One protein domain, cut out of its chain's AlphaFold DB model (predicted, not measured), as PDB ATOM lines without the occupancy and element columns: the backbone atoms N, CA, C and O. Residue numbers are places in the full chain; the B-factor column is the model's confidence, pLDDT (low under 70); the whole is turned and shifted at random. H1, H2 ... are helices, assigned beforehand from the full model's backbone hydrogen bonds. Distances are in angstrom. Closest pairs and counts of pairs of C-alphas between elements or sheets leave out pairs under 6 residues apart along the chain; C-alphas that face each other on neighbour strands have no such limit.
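AT A GLANCE: This is residues 809 to 922 of the 926 residues of the protein "Reticulocyte-binding protein 2-like a" of Symbiodinium microadriaticum (UniProt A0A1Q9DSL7). Two helices, H3 and H7, make the middle of this helical body, with H1 and H2 to one side of them and H4, H5 and H6 to the other. H3 and H7 are not packed on each other: H7 sits with H1, H2 and H4 around it, while H3 has H2 on one side and the short H5 and H6 on the other, and residues 809 to 814 stick out as a free end. The printed part has 114 residues with seven named helices, H1 to H7 in order along the chain, and no named strand. It is all helix and compact, with a radius of gyration of the C-alphas of 14.8 A and spans of 44 by 36 by 23 A.

HOW THE PARTS SIT: H1, residues 814 to 825, touches H7, residues 911 to 922, about perpendicular at 86 degrees; H7 touches H1 with residues 918 to 922 alone, and the closest C-alphas are those of Leu 819 and Ile 919, 6.1 A apart. H2, residues 829 to 840, and H3, residues 850 to 863, form a helical hairpin and touch at a shallow tilt of 33 degrees, only just short of steep, opposite ways, with the C-alphas of Leu 838 and Thr 851 closest at 6.9 A. H2 and H7 only just touch, with 3 pairs of C-alphas within 8 A, between residues 835 to 839 of H2 and residue 911 of H7; the closest are Ser 835 and Ala 911, 7.1 A. H3 touches H5, residues 895 to 900, with its residues 859 to 863 alone, at a shallow tilt of 23 degrees, opposite ways; the C-alphas of Ile 863 and Lys 895 are closest, at 6.3 A. H3 also touches H6, residues 902 to 907, at a steep tilt of 47 degrees, with the C-alphas of Arg 856 and Ala 905 closest at 7.0 A. H4, residues 868 to 882, touches residues 917 to 921 of H7 alone, at a steep tilt of 61 degrees, with the C-alphas of Ser 870 and Ala 921 closest at 6.9 A. H3 and H7 are apart. Every O i to N i+4 pair is within hydrogen-bond range in H1 to H6, and 7 of 8 are in H7.

IN THESE COORDINATES: H1 begins with C-alpha 814 at (223.797, 179.790, 117.874) and measures 16.7 A. H2 measures 16.5 A, H3 19.8 A, H4 20.9 A, H5 8.7 A, H6 8.2 A and H7 16.1 A. H4, the longest by residues, begins with C-alpha 868 at (204.303, 162.990, 109.683). H7 ends with C-alpha 922 at (215.365, 172.323, 115.032).

THE WHOLE: The two C-alphas farthest apart, those of Pro 809 and Asp 889, are 46.0 A apart. The printed part has no cut. The link from H4 to H5, residues 883 to 894, is long. The mean pLDDT of the printed part is 71.7, and residues 809 to 828, 830 to 848 and 907 to 922 are under 70.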
ATOM      1  N   PRO A 809     235.342 183.951 110.380       40.09
ATOM      2  CA  PRO A 809     234.353 183.815 111.436       40.09
ATOM      3  C   PRO A 809     234.328 185.072 112.314       40.09
ATOM      4  O   PRO A 809     235.261 185.330 113.065       40.09
ATOM      5  N   GLU A 810     233.218 185.803 112.285       36.47
ATOM      6  CA  GLU A 810     232.761 186.592 113.432       36.47
ATOM      7  C   GLU A 810     231.316 186.188 113.748       36.47
ATOM      8  O   GLU A 810     230.436 186.256 112.889       36.47
ATOM      9  N   TYR A 811     231.110 185.711 114.979       43.84
ATOM     10  CA  TYR A 811     229.823 185.533 115.663       43.84
ATOM     11  C   TYR A 811     228.632 185.077 114.797       43.84
ATOM     12  O   TYR A 811     227.615 185.759 114.669       43.84
ATOM     13  N   ALA A 812     228.718 183.854 114.266       42.56
ATOM     14  CA  ALA A 812     227.527 183.125 113.839       42.56
ATOM     15  C   ALA A 812     226.638 182.830 115.065       42.56
ATOM     16  O   ALA A 812     227.043 182.097 115.968       42.56
ATOM     17  N   HIS A 813     225.439 183.418 115.098       45.16
ATOM     18  CA  HIS A 813     224.460 183.235 116.176       45.16
ATOM     19  C   HIS A 813     224.142 181.737 116.392       45.16
ATOM     20  O   HIS A 813     224.019 181.020 115.398       45.16
ATOM     21  N   PRO A 814     223.953 181.230 117.629       46.09
ATOM     22  CA  PRO A 814     223.797 179.790 117.874       46.09
ATOM     23  C   PRO A 814     222.697 179.107 117.045       46.09
ATOM     24  O   PRO A 814     222.920 178.022 116.512       46.09
ATOM     25  N   SER A 815     221.552 179.769 116.826       43.94
ATOM     26  CA  SER A 815     220.485 179.225 115.967       43.94
ATOM     27  C   SER A 815     220.893 179.052 114.499       43.94
ATOM     28  O   SER A 815     220.328 178.200 113.820       43.94
ATOM     29  N   TRP A 816     221.878 179.807 114.002       49.88
ATOM     30  CA  TRP A 816     222.422 179.631 112.654       49.88
ATOM     31  C   TRP A 816     223.229 178.337 112.542       49.88
ATOM     32  O   TRP A 816     223.083 177.599 111.571       49.88
ATOM     33  N   ASN A 817     224.028 178.017 113.563       60.56
ATOM     34  CA  ASN A 817     224.783 176.765 113.606       60.56
ATOM     35  C   ASN A 817     223.840 175.560 113.750       60.56
ATOM     36  O   ASN A 817     224.010 174.574 113.033       60.56
ATOM     37  N   ASN A 818     222.802 175.661 114.588       52.38
ATOM     38  CA  ASN A 818     221.780 174.616 114.710       52.38
ATOM     39  C   ASN A 818     221.002 174.429 113.394       52.38
ATOM     40  O   ASN A 818     220.834 173.294 112.956       52.38
ATOM     41  N   LEU A 819     220.617 175.513 112.708       54.38
ATOM     42  CA  LEU A 819     219.974 175.447 111.390       54.38
ATOM     43  C   LEU A 819     220.883 174.778 110.344       54.38
ATOM     44  O   LEU A 819     220.434 173.884 109.633       54.38
ATOM     45  N   LEU A 820     222.166 175.152 110.269       52.97
ATOM     46  CA  LEU A 820     223.131 174.508 109.367       52.97
ATOM     47  C   LEU A 820     223.278 173.003 109.651       52.97
ATOM     48  O   LEU A 820     223.400 172.214 108.712       52.97
ATOM     49  N   LEU A 821     223.243 172.593 110.923       59.62
ATOM     50  CA  LEU A 821     223.291 171.185 111.319       59.62
ATOM     51  C   LEU A 821     221.994 170.442 110.969       59.62
ATOM     52  O   LEU A 821     222.078 169.371 110.371       59.62
ATOM     53  N   ALA A 822     220.818 171.002 111.256       55.75
ATOM     54  CA  ALA A 822     219.522 170.403 110.919       55.75
ATOM     55  C   ALA A 822     219.354 170.226 109.399       55.75
ATOM     56  O   ALA A 822     219.018 169.143 108.919       55.75
ATOM     57  N   VAL A 823     219.707 171.249 108.617       56.69
ATOM     58  CA  VAL A 823     219.681 171.208 107.144       56.69
ATOM     59  C   VAL A 823     220.638 170.147 106.596       56.69
ATOM     60  O   VAL A 823     220.292 169.471 105.627       56.69
ATOM     61  N   LYS A 824     221.805 169.959 107.236       60.78
ATOM     62  CA  LYS A 824     222.770 168.900 106.904       60.78
ATOM     63  C   LYS A 824     222.283 167.499 107.301       60.78
ATOM     64  O   LYS A 824     222.542 166.561 106.552       60.78
ATOM     65  N   ARG A 825     221.566 167.342 108.425       63.69
ATOM     66  CA  ARG A 825     220.919 166.073 108.834       63.69
ATOM     67  C   ARG A 825     219.835 165.657 107.833       63.69
ATOM     68  O   ARG A 825     219.832 164.521 107.377       63.69
ATOM     69  N   ALA A 826     218.966 166.591 107.444       58.69
ATOM     70  CA  ALA A 826     217.839 166.350 106.536       58.69
ATOM     71  C   ALA A 826     218.233 166.181 105.049       58.69
ATOM     72  O   ALA A 826     217.370 165.980 104.194       58.69
ATOM     73  N   ASN A 827     219.525 166.296 104.718       69.62
ATOM     74  CA  ASN A 827     220.059 166.317 103.352       69.62
ATOM     75  C   ASN A 827     219.387 167.371 102.433       69.62
ATOM     76  O   ASN A 827     219.137 167.137 101.244       69.62
ATOM     77  N   LEU A 828     219.049 168.539 102.996       67.19
ATOM     78  CA  LEU A 828     218.338 169.632 102.314       67.19
ATOM     79  C   LEU A 828     219.263 170.754 101.808       67.19
ATOM     80  O   LEU A 828     218.766 171.735 101.251       67.19
ATOM     81  N   GLN A 829     220.589 170.620 101.924       77.25
ATOM     82  CA  GLN A 829     221.566 171.603 101.420       77.25
ATOM     83  C   GLN A 829     221.295 172.016  99.955       77.25
ATOM     84  O   GLN A 829     221.291 173.220  99.689       77.25
ATOM     85  N   PRO A 830     220.990 171.098  99.007       63.88
ATOM     86  CA  PRO A 830     220.679 171.483  97.627       63.88
ATOM     87  C   PRO A 830     219.361 172.260  97.509       63.88
ATOM     88  O   PRO A 830     219.271 173.213  96.737       63.88
ATOM     89  N   ALA A 831     218.346 171.902  98.304       58.44
ATOM     90  CA  ALA A 831     217.057 172.591  98.312       58.44
ATOM     91  C   ALA A 831     217.179 174.013  98.885       58.44
ATOM     92  O   ALA A 831     216.592 174.947  98.339       58.44
ATOM     93  N   ILE A 832     217.996 174.209  99.926       63.28
ATOM     94  CA  ILE A 832     218.292 175.541 100.467       63.28
ATOM     95  C   ILE A 832     219.184 176.350  99.524       63.28
ATOM     96  O   ILE A 832     218.946 177.548  99.384       63.28
ATOM     97  N   LEU A 833     220.132 175.733  98.810       58.00
ATOM     98  CA  LEU A 833     220.894 176.418  97.761       58.00
ATOM     99  C   LEU A 833     219.962 176.948  96.669       58.00
ATOM    100  O   LEU A 833     220.009 178.132  96.344       58.00
ATOM    101  N   VAL A 834     219.072 176.099  96.150       54.47
ATOM    102  CA  VAL A 834     218.086 176.481  95.130       54.47
ATOM    103  C   VAL A 834     217.119 177.541  95.664       54.47
ATOM    104  O   VAL A 834     216.901 178.538  94.982       54.47
ATOM    105  N   SER A 835     216.607 177.406  96.893       55.12
ATOM    106  CA  SER A 835     215.752 178.419  97.536       55.12
ATOM    107  C   SER A 835     216.460 179.772  97.662       55.12
ATOM    108  O   SER A 835     215.919 180.800  97.255       55.12
ATOM    109  N   THR A 836     217.707 179.764  98.141       60.78
ATOM    110  CA  THR A 836     218.540 180.959  98.341       60.78
ATOM    111  C   THR A 836     218.885 181.623  97.009       60.78
ATOM    112  O   THR A 836     218.826 182.845  96.886       60.78
ATOM    113  N   LEU A 837     219.206 180.848  95.972       52.72
ATOM    114  CA  LEU A 837     219.407 181.381  94.625       52.72
ATOM    115  C   LEU A 837     218.100 181.991  94.094       52.72
ATOM    116  O   LEU A 837     218.093 183.162  93.719       52.72
ATOM    117  N   LEU A 838     216.976 181.268  94.153       52.81
ATOM    118  CA  LEU A 838     215.649 181.747  93.731       52.81
ATOM    119  C   LEU A 838     215.145 182.964  94.529       52.81
ATOM    120  O   LEU A 838     214.335 183.728  93.997       52.81
ATOM    121  N   SER A 839     215.611 183.186  95.765       56.59
ATOM    122  CA  SER A 839     215.336 184.416  96.520       56.59
ATOM    123  C   SER A 839     216.203 185.601  96.081       56.59
ATOM    124  O   SER A 839     215.742 186.734  96.167       56.59
ATOM    125  N   HIS A 840     217.409 185.369  95.550       50.12
ATOM    126  CA  HIS A 840     218.210 186.424  94.912       50.12
ATOM    127  C   HIS A 840     217.727 186.746  93.483       50.12
ATOM    128  O   HIS A 840     217.788 187.902  93.070       50.12
ATOM    129  N   VAL A 841     217.154 185.790  92.731       48.47
ATOM    130  CA  VAL A 841     216.530 186.072  91.410       48.47
ATOM    131  C   VAL A 841     215.135 186.735  91.523       48.47
ATOM    132  O   VAL A 841     214.372 186.776  90.559       48.47
ATOM    133  N   ASN A 842     214.791 187.313  92.682       51.09
ATOM    134  CA  ASN A 842     213.533 188.042  92.922       51.09
ATOM    135  C   ASN A 842     213.397 189.375  92.152       51.09
ATOM    136  O   ASN A 842     212.391 190.061  92.302       51.09
ATOM    137  N   HIS A 843     214.361 189.749  91.304       49.22
ATOM    138  CA  HIS A 843     214.265 190.932  90.438       49.22
ATOM    139  C   HIS A 843     213.369 190.740  89.193       49.22
ATOM    140  O   HIS A 843     213.204 191.673  88.407       49.22
ATOM    141  N   GLY A 844     212.774 189.557  89.001       53.09
ATOM    142  CA  GLY A 844     211.686 189.360  88.036       53.09
ATOM    143  C   GLY A 844     210.354 189.960  88.526       53.09
ATOM    144  O   GLY A 844     210.139 190.057  89.735       53.09
ATOM    145  N   PRO A 845     209.431 190.351  87.625       44.09
ATOM    146  CA  PRO A 845     208.130 190.889  88.017       44.09
ATOM    147  C   PRO A 845     207.331 189.868  88.840       44.09
ATOM    148  O   PRO A 845     207.051 188.754  88.381       44.09
ATOM    149  N   TRP A 846     206.977 190.276  90.063       56.44
ATOM    150  CA  TRP A 846     206.302 189.462  91.074       56.44
ATOM    151  C   TRP A 846     205.127 188.654  90.499       56.44
ATOM    152  O   TRP A 846     204.338 189.157  89.703       56.44
ATOM    153  N   LEU A 847     204.991 187.408  90.971       56.00
ATOM    154  CA  LEU A 847     203.895 186.479  90.654       56.00
ATOM    155  C   LEU A 847     203.837 185.956  89.198       56.00
ATOM    156  O   LEU A 847     202.807 185.413  88.801       56.00
ATOM    157  N   SER A 848     204.911 186.054  88.401       63.00
ATOM    158  CA  SER A 848     204.906 185.566  87.009       63.00
ATOM    159  C   SER A 848     206.151 184.765  86.587       63.00
ATOM    160  O   SER A 848     207.265 185.008  87.048       63.00
ATOM    161  N   GLY A 849     205.949 183.814  85.667       80.00
ATOM    162  CA  GLY A 849     207.010 183.059  84.992       80.00
ATOM    163  C   GLY A 849     207.635 181.904  85.789       80.00
ATOM    164  O   GLY A 849     207.250 181.606  86.921       80.00
ATOM    165  N   LYS A 850     208.636 181.261  85.170       77.31
ATOM    166  CA  LYS A 850     209.294 180.028  85.651       77.31
ATOM    167  C   LYS A 850     209.842 180.119  87.081       77.31
ATOM    168  O   LYS A 850     209.877 179.126  87.791       77.31
ATOM    169  N   THR A 851     210.222 181.309  87.546       74.38
ATOM    170  CA  THR A 851     210.708 181.519  88.920       74.38
ATOM    171  C   THR A 851     209.632 181.249  89.981       74.38
ATOM    172  O   THR A 851     209.968 180.854  91.094       74.38
ATOM    173  N   LEU A 852     208.342 181.445  89.671       78.44
ATOM    174  CA  LEU A 852     207.235 181.047  90.555       78.44
ATOM    175  C   LEU A 852     206.956 179.541  90.454       78.44
ATOM    176  O   LEU A 852     206.665 178.901  91.460       78.44
ATOM    177  N   GLU A 853     207.078 178.983  89.252       81.62
ATOM    178  CA  GLU A 853     206.930 177.551  88.968       81.62
ATOM    179  C   GLU A 853     207.947 176.733  89.778       81.62
ATOM    180  O   GLU A 853     207.543 175.959  90.640       81.62
ATOM    181  N   SER A 854     209.243 177.039  89.679       78.88
ATOM    182  CA  SER A 854     210.279 176.348  90.460       78.88
ATOM    183  C   SER A 854     210.224 176.597  91.967       78.88
ATOM    184  O   SER A 854     210.692 175.765  92.741       78.88
ATOM    185  N   LYS A 855     209.592 177.687  92.427       78.44
ATOM    186  CA  LYS A 855     209.267 177.854  93.855       78.44
ATOM    187  C   LYS A 855     208.146 176.914  94.297       78.44
ATOM    188  O   LYS A 855     208.250 176.342  95.378       78.44
ATOM    189  N   ARG A 856     207.104 176.723  93.480       81.94
ATOM    190  CA  ARG A 856     206.035 175.741  93.741       81.94
ATOM    191  C   ARG A 856     206.578 174.315  93.720       81.94
ATOM    192  O   ARG A 856     206.288 173.568  94.646       81.94
ATOM    193  N   GLU A 857     207.402 173.971  92.730       84.75
ATOM    194  CA  GLU A 857     208.085 172.670  92.629       84.75
ATOM    195  C   GLU A 857     208.933 172.386  93.879       84.75
ATOM    196  O   GLU A 857     208.831 171.306  94.458       84.75
ATOM    197  N   LEU A 858     209.710 173.369  94.353       80.19
ATOM    198  CA  LEU A 858     210.507 173.232  95.574       80.19
ATOM    199  C   LEU A 858     209.636 173.066  96.832       80.19
ATOM    200  O   LEU A 858     209.942 172.227  97.677       80.19
ATOM    201  N   CYS A 859     208.548 173.833  96.960       83.94
ATOM    202  CA  CYS A 859     207.623 173.713  98.095       83.94
ATOM    203  C   CYS A 859     206.915 172.352  98.105       83.94
ATOM    204  O   CYS A 859     206.821 171.732  99.161       83.94
ATOM    205  N   ALA A 860     206.498 171.856  96.935       85.94
ATOM    206  CA  ALA A 860     205.942 170.514  96.773       85.94
ATOM    207  C   ALA A 860     206.961 169.438  97.161       85.94
ATOM    208  O   ALA A 860     206.656 168.559  97.963       85.94
ATOM    209  N   ALA A 861     208.193 169.530  96.656       84.56
ATOM    210  CA  ALA A 861     209.260 168.588  96.984       84.56
ATOM    211  C   ALA A 861     209.632 168.598  98.478       84.56
ATOM    212  O   ALA A 861     210.013 167.556  99.005       84.56
ATOM    213  N   TRP A 862     209.513 169.738  99.166       87.62
ATOM    214  CA  TRP A 862     209.706 169.830 100.616       87.62
ATOM    215  C   TRP A 862     208.533 169.211 101.389       87.62
ATOM    216  O   TRP A 862     208.758 168.313 102.197       87.62
ATOM    217  N   ILE A 863     207.288 169.597 101.091       89.94
ATOM    218  CA  ILE A 863     206.089 169.069 101.769       89.94
ATOM    219  C   ILE A 863     205.921 167.555 101.544       89.94
ATOM    220  O   ILE A 863     205.545 166.843 102.471       89.94
ATOM    221  N   HIS A 864     206.265 167.027 100.364       89.56
ATOM    222  CA  HIS A 864     206.260 165.581 100.104       89.56
ATOM    223  C   HIS A 864     207.410 164.810 100.778       89.56
ATOM    224  O   HIS A 864     207.314 163.590 100.897       89.56
ATOM    225  N   ARG A 865     208.496 165.478 101.194       89.19
ATOM    226  CA  ARG A 865     209.630 164.858 101.915       89.19
ATOM    227  C   ARG A 865     209.537 164.987 103.431       89.19
ATOM    228  O   ARG A 865     210.207 164.235 104.129       89.19
ATOM    229  N   MET A 866     208.737 165.928 103.916       92.56
ATOM    230  CA  MET A 866     208.372 166.062 105.319       92.56
ATOM    231  C   MET A 866     207.754 164.749 105.818       92.56
ATOM    232  O   MET A 866     206.853 164.197 105.179       92.56
ATOM    233  N   ASP A 867     208.219 164.254 106.959       94.81
ATOM    234  CA  ASP A 867     207.614 163.145 107.700       94.81
ATOM    235  C   ASP A 867     206.275 163.572 108.345       94.81
ATOM    236  O   ASP A 867     205.765 164.666 108.085       94.81
ATOM    237  N   SER A 868     205.610 162.682 109.080       94.44
ATOM    238  CA  SER A 868     204.303 162.990 109.683       94.44
ATOM    239  C   SER A 868     204.403 163.928 110.886       94.44
ATOM    240  O   SER A 868     203.525 164.766 111.064       94.44
ATOM    241  N   ASP A 869     205.478 163.831 111.659       94.31
ATOM    242  CA  ASP A 869     205.603 164.478 112.963       94.31
ATOM    243  C   ASP A 869     206.032 165.943 112.764       94.31
ATOM    244  O   ASP A 869     205.401 166.860 113.289       94.31
ATOM    245  N   SER A 870     206.976 166.184 111.844       90.50
ATOM    246  CA  SER A 870     207.306 167.514 111.302       90.50
ATOM    247  C   SER A 870     206.101 168.231 110.679       90.50
ATOM    248  O   SER A 870     206.069 169.461 110.634       90.50
ATOM    249  N   PHE A 871     205.119 167.489 110.154       95.56
ATOM    250  CA  PHE A 871     203.899 168.076 109.593       95.56
ATOM    251  C   PHE A 871     202.875 168.436 110.674       95.56
ATOM    252  O   PHE A 871     202.233 169.480 110.566       95.56
ATOM    253  N   GLU A 872     202.747 167.627 111.724       95.81
ATOM    254  CA  GLU A 872     201.867 167.950 112.849       95.81
ATOM    255  C   GLU A 872     202.421 169.133 113.661       95.81
ATOM    256  O   GLU A 872     201.677 170.071 113.936       95.81
ATOM    257  N   GLN A 873     203.740 169.200 113.893       93.62
ATOM    258  CA  GLN A 873     204.379 170.400 114.450       93.62
ATOM    259  C   GLN A 873     204.125 171.642 113.571       93.62
ATOM    260  O   GLN A 873     203.822 172.723 114.077       93.62
ATOM    261  N   LEU A 874     204.192 171.508 112.241       93.06
ATOM    262  CA  LEU A 874     203.852 172.604 111.330       93.06
ATOM    263  C   LEU A 874     202.377 173.031 111.461       93.06
ATOM    264  O   LEU A 874     202.080 174.223 111.349       93.06
ATOM    265  N   ARG A 875     201.447 172.101 111.720       95.69
ATOM    266  CA  ARG A 875     200.049 172.437 112.033       95.69
ATOM    267  C   ARG A 875     199.929 173.177 113.363       95.69
ATOM    268  O   ARG A 875     199.232 174.187 113.393       95.69
ATOM    269  N   GLU A 876     200.620 172.741 114.415       94.62
ATOM    270  CA  GLU A 876     200.657 173.431 115.715       94.62
ATOM    271  C   GLU A 876     201.188 174.867 115.587       94.62
ATOM    272  O   GLU A 876     200.565 175.805 116.090       94.62
ATOM    273  N   GLU A 877     202.282 175.077 114.849       91.56
ATOM    274  CA  GLU A 877     202.836 176.415 114.606       91.56
ATOM    275  C   GLU A 877     201.876 177.303 113.799       91.56
ATOM    276  O   GLU A 877     201.694 178.472 114.140       91.56
ATOM    277  N   ILE A 878     201.199 176.758 112.777       91.44
ATOM    278  CA  ILE A 878     200.169 177.482 112.009       91.44
ATOM    279  C   ILE A 878     198.948 177.818 112.881       91.44
ATOM    280  O   ILE A 878     198.384 178.904 112.733       91.44
ATOM    281  N   ALA A 879     198.540 176.919 113.777       93.88
ATOM    282  CA  ALA A 879     197.425 177.115 114.701       93.88
ATOM    283  C   ALA A 879     197.734 178.231 115.717       93.88
ATOM    284  O   ALA A 879     196.955 179.176 115.862       93.88
ATOM    285  N   ALA A 880     198.924 178.195 116.325       91.12
ATOM    286  CA  ALA A 880     199.416 179.236 117.223       91.12
ATOM    287  C   ALA A 880     199.539 180.603 116.517       91.12
ATOM    288  O   ALA A 880     199.029 181.605 117.020       91.12
ATOM    289  N   ASP A 881     200.130 180.641 115.316       89.31
ATOM    290  CA  ASP A 881     200.227 181.842 114.470       89.31
ATOM    291  C   ASP A 881     198.855 182.452 114.132       89.31
ATOM    292  O   ASP A 881     198.710 183.675 114.066       89.31
ATOM    293  N   ARG A 882     197.848 181.606 113.877       90.38
ATOM    294  CA  ARG A 882     196.467 182.018 113.562       90.38
ATOM    295  C   ARG A 882     195.604 182.221 114.817       90.38
ATOM    296  O   ARG A 882     194.462 182.655 114.680       90.38
ATOM    297  N   CYS A 883     196.152 181.971 116.012       94.94
ATOM    298  CA  CYS A 883     195.465 182.026 117.307       94.94
ATOM    299  C   CYS A 883     194.163 181.197 117.335       94.94
ATOM    300  O   CYS A 883     193.134 181.657 117.833       94.94
ATOM    301  N   CYS A 884     194.206 179.984 116.780       95.75
ATOM    302  CA  CYS A 884     193.086 179.045 116.725       95.75
ATOM    303  C   CYS A 884     193.515 177.621 117.118       95.75
ATOM    304  O   CYS A 884     194.704 177.327 117.222       95.75
ATOM    305  N   ASP A 885     192.542 176.736 117.341       97.19
ATOM    306  CA  ASP A 885     192.800 175.318 117.610       97.19
ATOM    307  C   ASP A 885     193.379 174.599 116.376       97.19
ATOM    308  O   ASP A 885     193.076 174.958 115.233       97.19
ATOM    309  N   ILE A 886     194.166 173.539 116.596       95.56
ATOM    310  CA  ILE A 886     194.828 172.760 115.529       95.56
ATOM    311  C   ILE A 886     193.840 172.102 114.544       95.56
ATOM    312  O   ILE A 886     194.180 171.865 113.383       95.56
ATOM    313  N   ASP A 887     192.607 171.852 114.990       96.81
ATOM    314  CA  ASP A 887     191.511 171.265 114.206       96.81
ATOM    315  C   ASP A 887     190.573 172.319 113.586       96.81
ATOM    316  O   ASP A 887     189.508 171.991 113.064       96.81
ATOM    317  N   SER A 888     190.945 173.601 113.635       96.44
ATOM    318  CA  SER A 888     190.230 174.664 112.928       96.44
ATOM    319  C   SER A 888     190.333 174.485 111.410       96.44
ATOM    320  O   SER A 888     191.412 174.199 110.895       96.44
ATOM    321  N   ASP A 889     189.266 174.810 110.667       95.62
ATOM    322  CA  ASP A 889     189.276 174.918 109.191       95.62
ATOM    323  C   ASP A 889     190.385 175.855 108.653       95.62
ATOM    324  O   ASP A 889     190.745 175.822 107.476       95.62
ATOM    325  N   MET A 890     190.932 176.714 109.522       91.62
ATOM    326  CA  MET A 890     192.051 177.612 109.240       91.62
ATOM    327  C   MET A 890     193.431 176.929 109.309       91.62
ATOM    328  O   MET A 890     194.423 177.593 109.008       91.62
ATOM    329  N   VAL A 891     193.530 175.651 109.681       95.88
ATOM    330  CA  VAL A 891     194.783 174.884 109.794       95.88
ATOM    331  C   VAL A 891     194.749 173.717 108.793       95.88
ATOM    332  O   VAL A 891     193.818 172.915 108.824       95.88
ATOM    333  N   PRO A 892     195.731 173.578 107.878       96.50
ATOM    334  CA  PRO A 892     195.692 172.515 106.873       96.50
ATOM    335  C   PRO A 892     195.807 171.117 107.494       96.50
ATOM    336  O   PRO A 892     196.851 170.759 108.025       96.50
ATOM    337  N   THR A 893     194.761 170.300 107.378       97.44
ATOM    338  CA  THR A 893     194.685 168.954 107.985       97.44
ATOM    339  C   THR A 893     195.471 167.868 107.240       97.44
ATOM    340  O   THR A 893     195.589 166.747 107.728       97.44
ATOM    341  N   SER A 894     196.030 168.168 106.062       97.38
ATOM    342  CA  SER A 894     196.933 167.267 105.334       97.38
ATOM    343  C   SER A 894     197.978 168.031 104.516       97.38
ATOM    344  O   SER A 894     197.851 169.233 104.261       97.38
ATOM    345  N   LYS A 895     199.011 167.319 104.057       95.38
ATOM    346  CA  LYS A 895     200.073 167.856 103.189       95.38
ATOM    347  C   LYS A 895     199.522 168.353 101.852       95.38
ATOM    348  O   LYS A 895     199.959 169.377 101.331       95.38
ATOM    349  N   GLU A 896     198.500 167.681 101.335       95.38
ATOM    350  CA  GLU A 896     197.747 168.078 100.149       95.38
ATOM    351  C   GLU A 896     196.914 169.335 100.425       95.38
ATOM    352  O   GLU A 896     196.880 170.231  99.583       95.38
ATOM    353  N   ALA A 897     196.284 169.455 101.599       95.25
ATOM    354  CA  ALA A 897     195.586 170.680 101.994       95.25
ATOM    355  C   ALA A 897     196.559 171.871 102.093       95.25
ATOM    356  O   ALA A 897     196.268 172.945 101.569       95.25
ATOM    357  N   LEU A 898     197.749 171.667 102.673       94.12
ATOM    358  CA  LEU A 898     198.805 172.680 102.760       94.12
ATOM    359  C   LEU A 898     199.327 173.092 101.371       94.12
ATOM    360  O   LEU A 898     199.552 174.274 101.126       94.12
ATOM    361  N   MET A 899     199.472 172.147 100.439       91.50
ATOM    362  CA  MET A 899     199.865 172.438  99.053       91.50
ATOM    363  C   MET A 899     198.801 173.211  98.260       91.50
ATOM    364  O   MET A 899     199.151 174.008  97.387       91.50
ATOM    365  N   ASN A 900     197.518 172.986  98.555       92.50
ATOM    366  CA  ASN A 900     196.396 173.687  97.926       92.50
ATOM    367  C   ASN A 900     196.050 175.028  98.602       92.50
ATOM    368  O   ASN A 900     195.252 175.791  98.054       92.50
ATOM    369  N   GLU A 901     196.642 175.339  99.760       90.75
ATOM    370  CA  GLU A 901     196.387 176.579 100.499       90.75
ATOM    371  C   GLU A 901     196.736 177.794  99.610       90.75
ATOM    372  O   GLU A 901     197.851 177.864  99.072       90.75
ATOM    373  N   PRO A 902     195.817 178.763  99.398       86.06
ATOM    374  CA  PRO A 902     196.027 179.870  98.465       86.06
ATOM    375  C   PRO A 902     197.309 180.672  98.710       86.06
ATOM    376  O   PRO A 902     197.864 181.239  97.765       86.06
ATOM    377  N   THR A 903     197.811 180.721  99.946       79.38
ATOM    378  CA  THR A 903     199.094 181.357 100.278       79.38
ATOM    379  C   THR A 903     200.281 180.623  99.647       79.38
ATOM    380  O   THR A 903     201.076 181.249  98.939       79.38
ATOM    381  N   VAL A 904     200.357 179.300  99.822       81.12
ATOM    382  CA  VAL A 904     201.379 178.416  99.237       81.12
ATOM    383  C   VAL A 904     201.259 178.406  97.715       81.12
ATOM    384  O   VAL A 904     202.233 178.679  97.008       81.12
ATOM    385  N   ALA A 905     200.048 178.191  97.199       77.38
ATOM    386  CA  ALA A 905     199.785 178.096  95.769       77.38
ATOM    387  C   ALA A 905     200.078 179.406  95.011       77.38
ATOM    388  O   ALA A 905     200.627 179.367  93.906       77.38
ATOM    389  N   SER A 906     199.741 180.580  95.560       75.56
ATOM    390  CA  SER A 906     199.928 181.858  94.848       75.56
ATOM    391  C   SER A 906     201.333 182.452  94.963       75.56
ATOM    392  O   SER A 906     201.759 183.137  94.033       75.56
ATOM    393  N   ARG A 907     202.068 182.198  96.057       68.06
ATOM    394  CA  ARG A 907     203.349 182.883  96.344       68.06
ATOM    395  C   ARG A 907     204.569 181.957  96.352       68.06
ATOM    396  O   ARG A 907     205.690 182.439  96.185       68.06
ATOM    397  N   GLY A 908     204.357 180.651  96.533       58.66
ATOM    398  CA  GLY A 908     205.355 179.770  97.139       58.66
ATOM    399  C   GLY A 908     205.513 180.087  98.632       58.66
ATOM    400  O   GLY A 908     205.227 181.202  99.077       58.66
ATOM    401  N   ILE A 909     205.972 179.122  99.428       53.94
ATOM    402  CA  ILE A 909     206.269 179.371 100.844       53.94
ATOM    403  C   ILE A 909     207.398 180.404 100.907       53.94
ATOM    404  O   ILE A 909     208.472 180.206 100.337       53.94
ATOM    405  N   PHE A 910     207.151 181.534 101.575       49.66
ATOM    406  CA  PHE A 910     208.169 182.570 101.737       49.66
ATOM    407  C   PHE A 910     209.394 181.987 102.437       49.66
ATOM    408  O   PHE A 910     209.263 181.409 103.514       49.66
ATOM    409  N   ALA A 911     210.584 182.226 101.877       46.66
ATOM    410  CA  ALA A 911     211.845 181.765 102.455       46.66
ATOM    411  C   ALA A 911     211.995 182.167 103.935       46.66
ATOM    412  O   ALA A 911     212.454 181.358 104.725       46.66
ATOM    413  N   ALA A 912     211.508 183.350 104.333       40.44
ATOM    414  CA  ALA A 912     211.499 183.798 105.728       40.44
ATOM    415  C   ALA A 912     210.598 182.956 106.660       40.44
ATOM    416  O   ALA A 912     210.945 182.757 107.820       40.44
ATOM    417  N   ARG A 913     209.459 182.432 106.176       48.06
ATOM    418  CA  ARG A 913     208.593 181.546 106.977       48.06
ATOM    419  C   ARG A 913     209.101 180.109 106.950       48.06
ATOM    420  O   ARG A 913     209.147 179.489 108.000       48.06
ATOM    421  N   LEU A 914     209.598 179.632 105.804       52.47
ATOM    422  CA  LEU A 914     210.319 178.357 105.706       52.47
ATOM    423  C   LEU A 914     211.514 178.323 106.678       52.47
ATOM    424  O   LEU A 914     211.700 177.354 107.400       52.47
ATOM    425  N   GLN A 915     212.285 179.412 106.740       46.91
ATOM    426  CA  GLN A 915     213.392 179.601 107.673       46.91
ATOM    427  C   GLN A 915     212.926 179.610 109.133       46.91
ATOM    428  O   GLN A 915     213.608 179.030 109.968       46.91
ATOM    429  N   HIS A 916     211.788 180.237 109.452       45.78
ATOM    430  CA  HIS A 916     211.239 180.214 110.810       45.78
ATOM    431  C   HIS A 916     210.851 178.790 111.230       45.78
ATOM    432  O   HIS A 916     211.318 178.314 112.256       45.78
ATOM    433  N   LEU A 917     210.092 178.083 110.390       48.75
ATOM    434  CA  LEU A 917     209.651 176.702 110.624       48.75
ATOM    435  C   LEU A 917     210.844 175.733 110.753       48.75
ATOM    436  O   LEU A 917     210.881 174.904 111.654       48.75
ATOM    437  N   LEU A 918     211.878 175.892 109.917       48.66
ATOM    438  CA  LEU A 918     213.134 175.132 110.026       48.66
ATOM    439  C   LEU A 918     213.967 175.493 111.274       48.66
ATOM    440  O   LEU A 918     214.831 174.711 111.666       48.66
ATOM    441  N   ILE A 919     213.737 176.653 111.897       47.09
ATOM    442  CA  ILE A 919     214.348 177.038 113.180       47.09
ATOM    443  C   ILE A 919     213.539 176.486 114.364       47.09
ATOM    444  O   ILE A 919     214.146 176.147 115.379       47.09
ATOM    445  N   THR A 920     212.213 176.362 114.258       44.81
ATOM    446  CA  THR A 920     211.386 175.758 115.315       44.81
ATOM    447  C   THR A 920     211.481 174.230 115.323       44.81
ATOM    448  O   THR A 920     211.678 173.652 116.387       44.81
ATOM    449  N   ALA A 921     211.440 173.565 114.164       44.22
ATOM    450  CA  ALA A 921     211.634 172.110 114.058       44.22
ATOM    451  C   ALA A 921     213.032 171.661 114.534       44.22
ATOM    452  O   ALA A 921     213.215 170.551 115.012       44.22
ATOM    453  N   ALA A 922     214.026 172.554 114.483       44.34
ATOM    454  CA  ALA A 922     215.365 172.323 115.032       44.34
ATOM    455  C   ALA A 922     215.487 172.618 116.549       44.34
ATOM    456  O   ALA A 922     216.604 172.773 117.048       44.34
TER     457      ALA A 922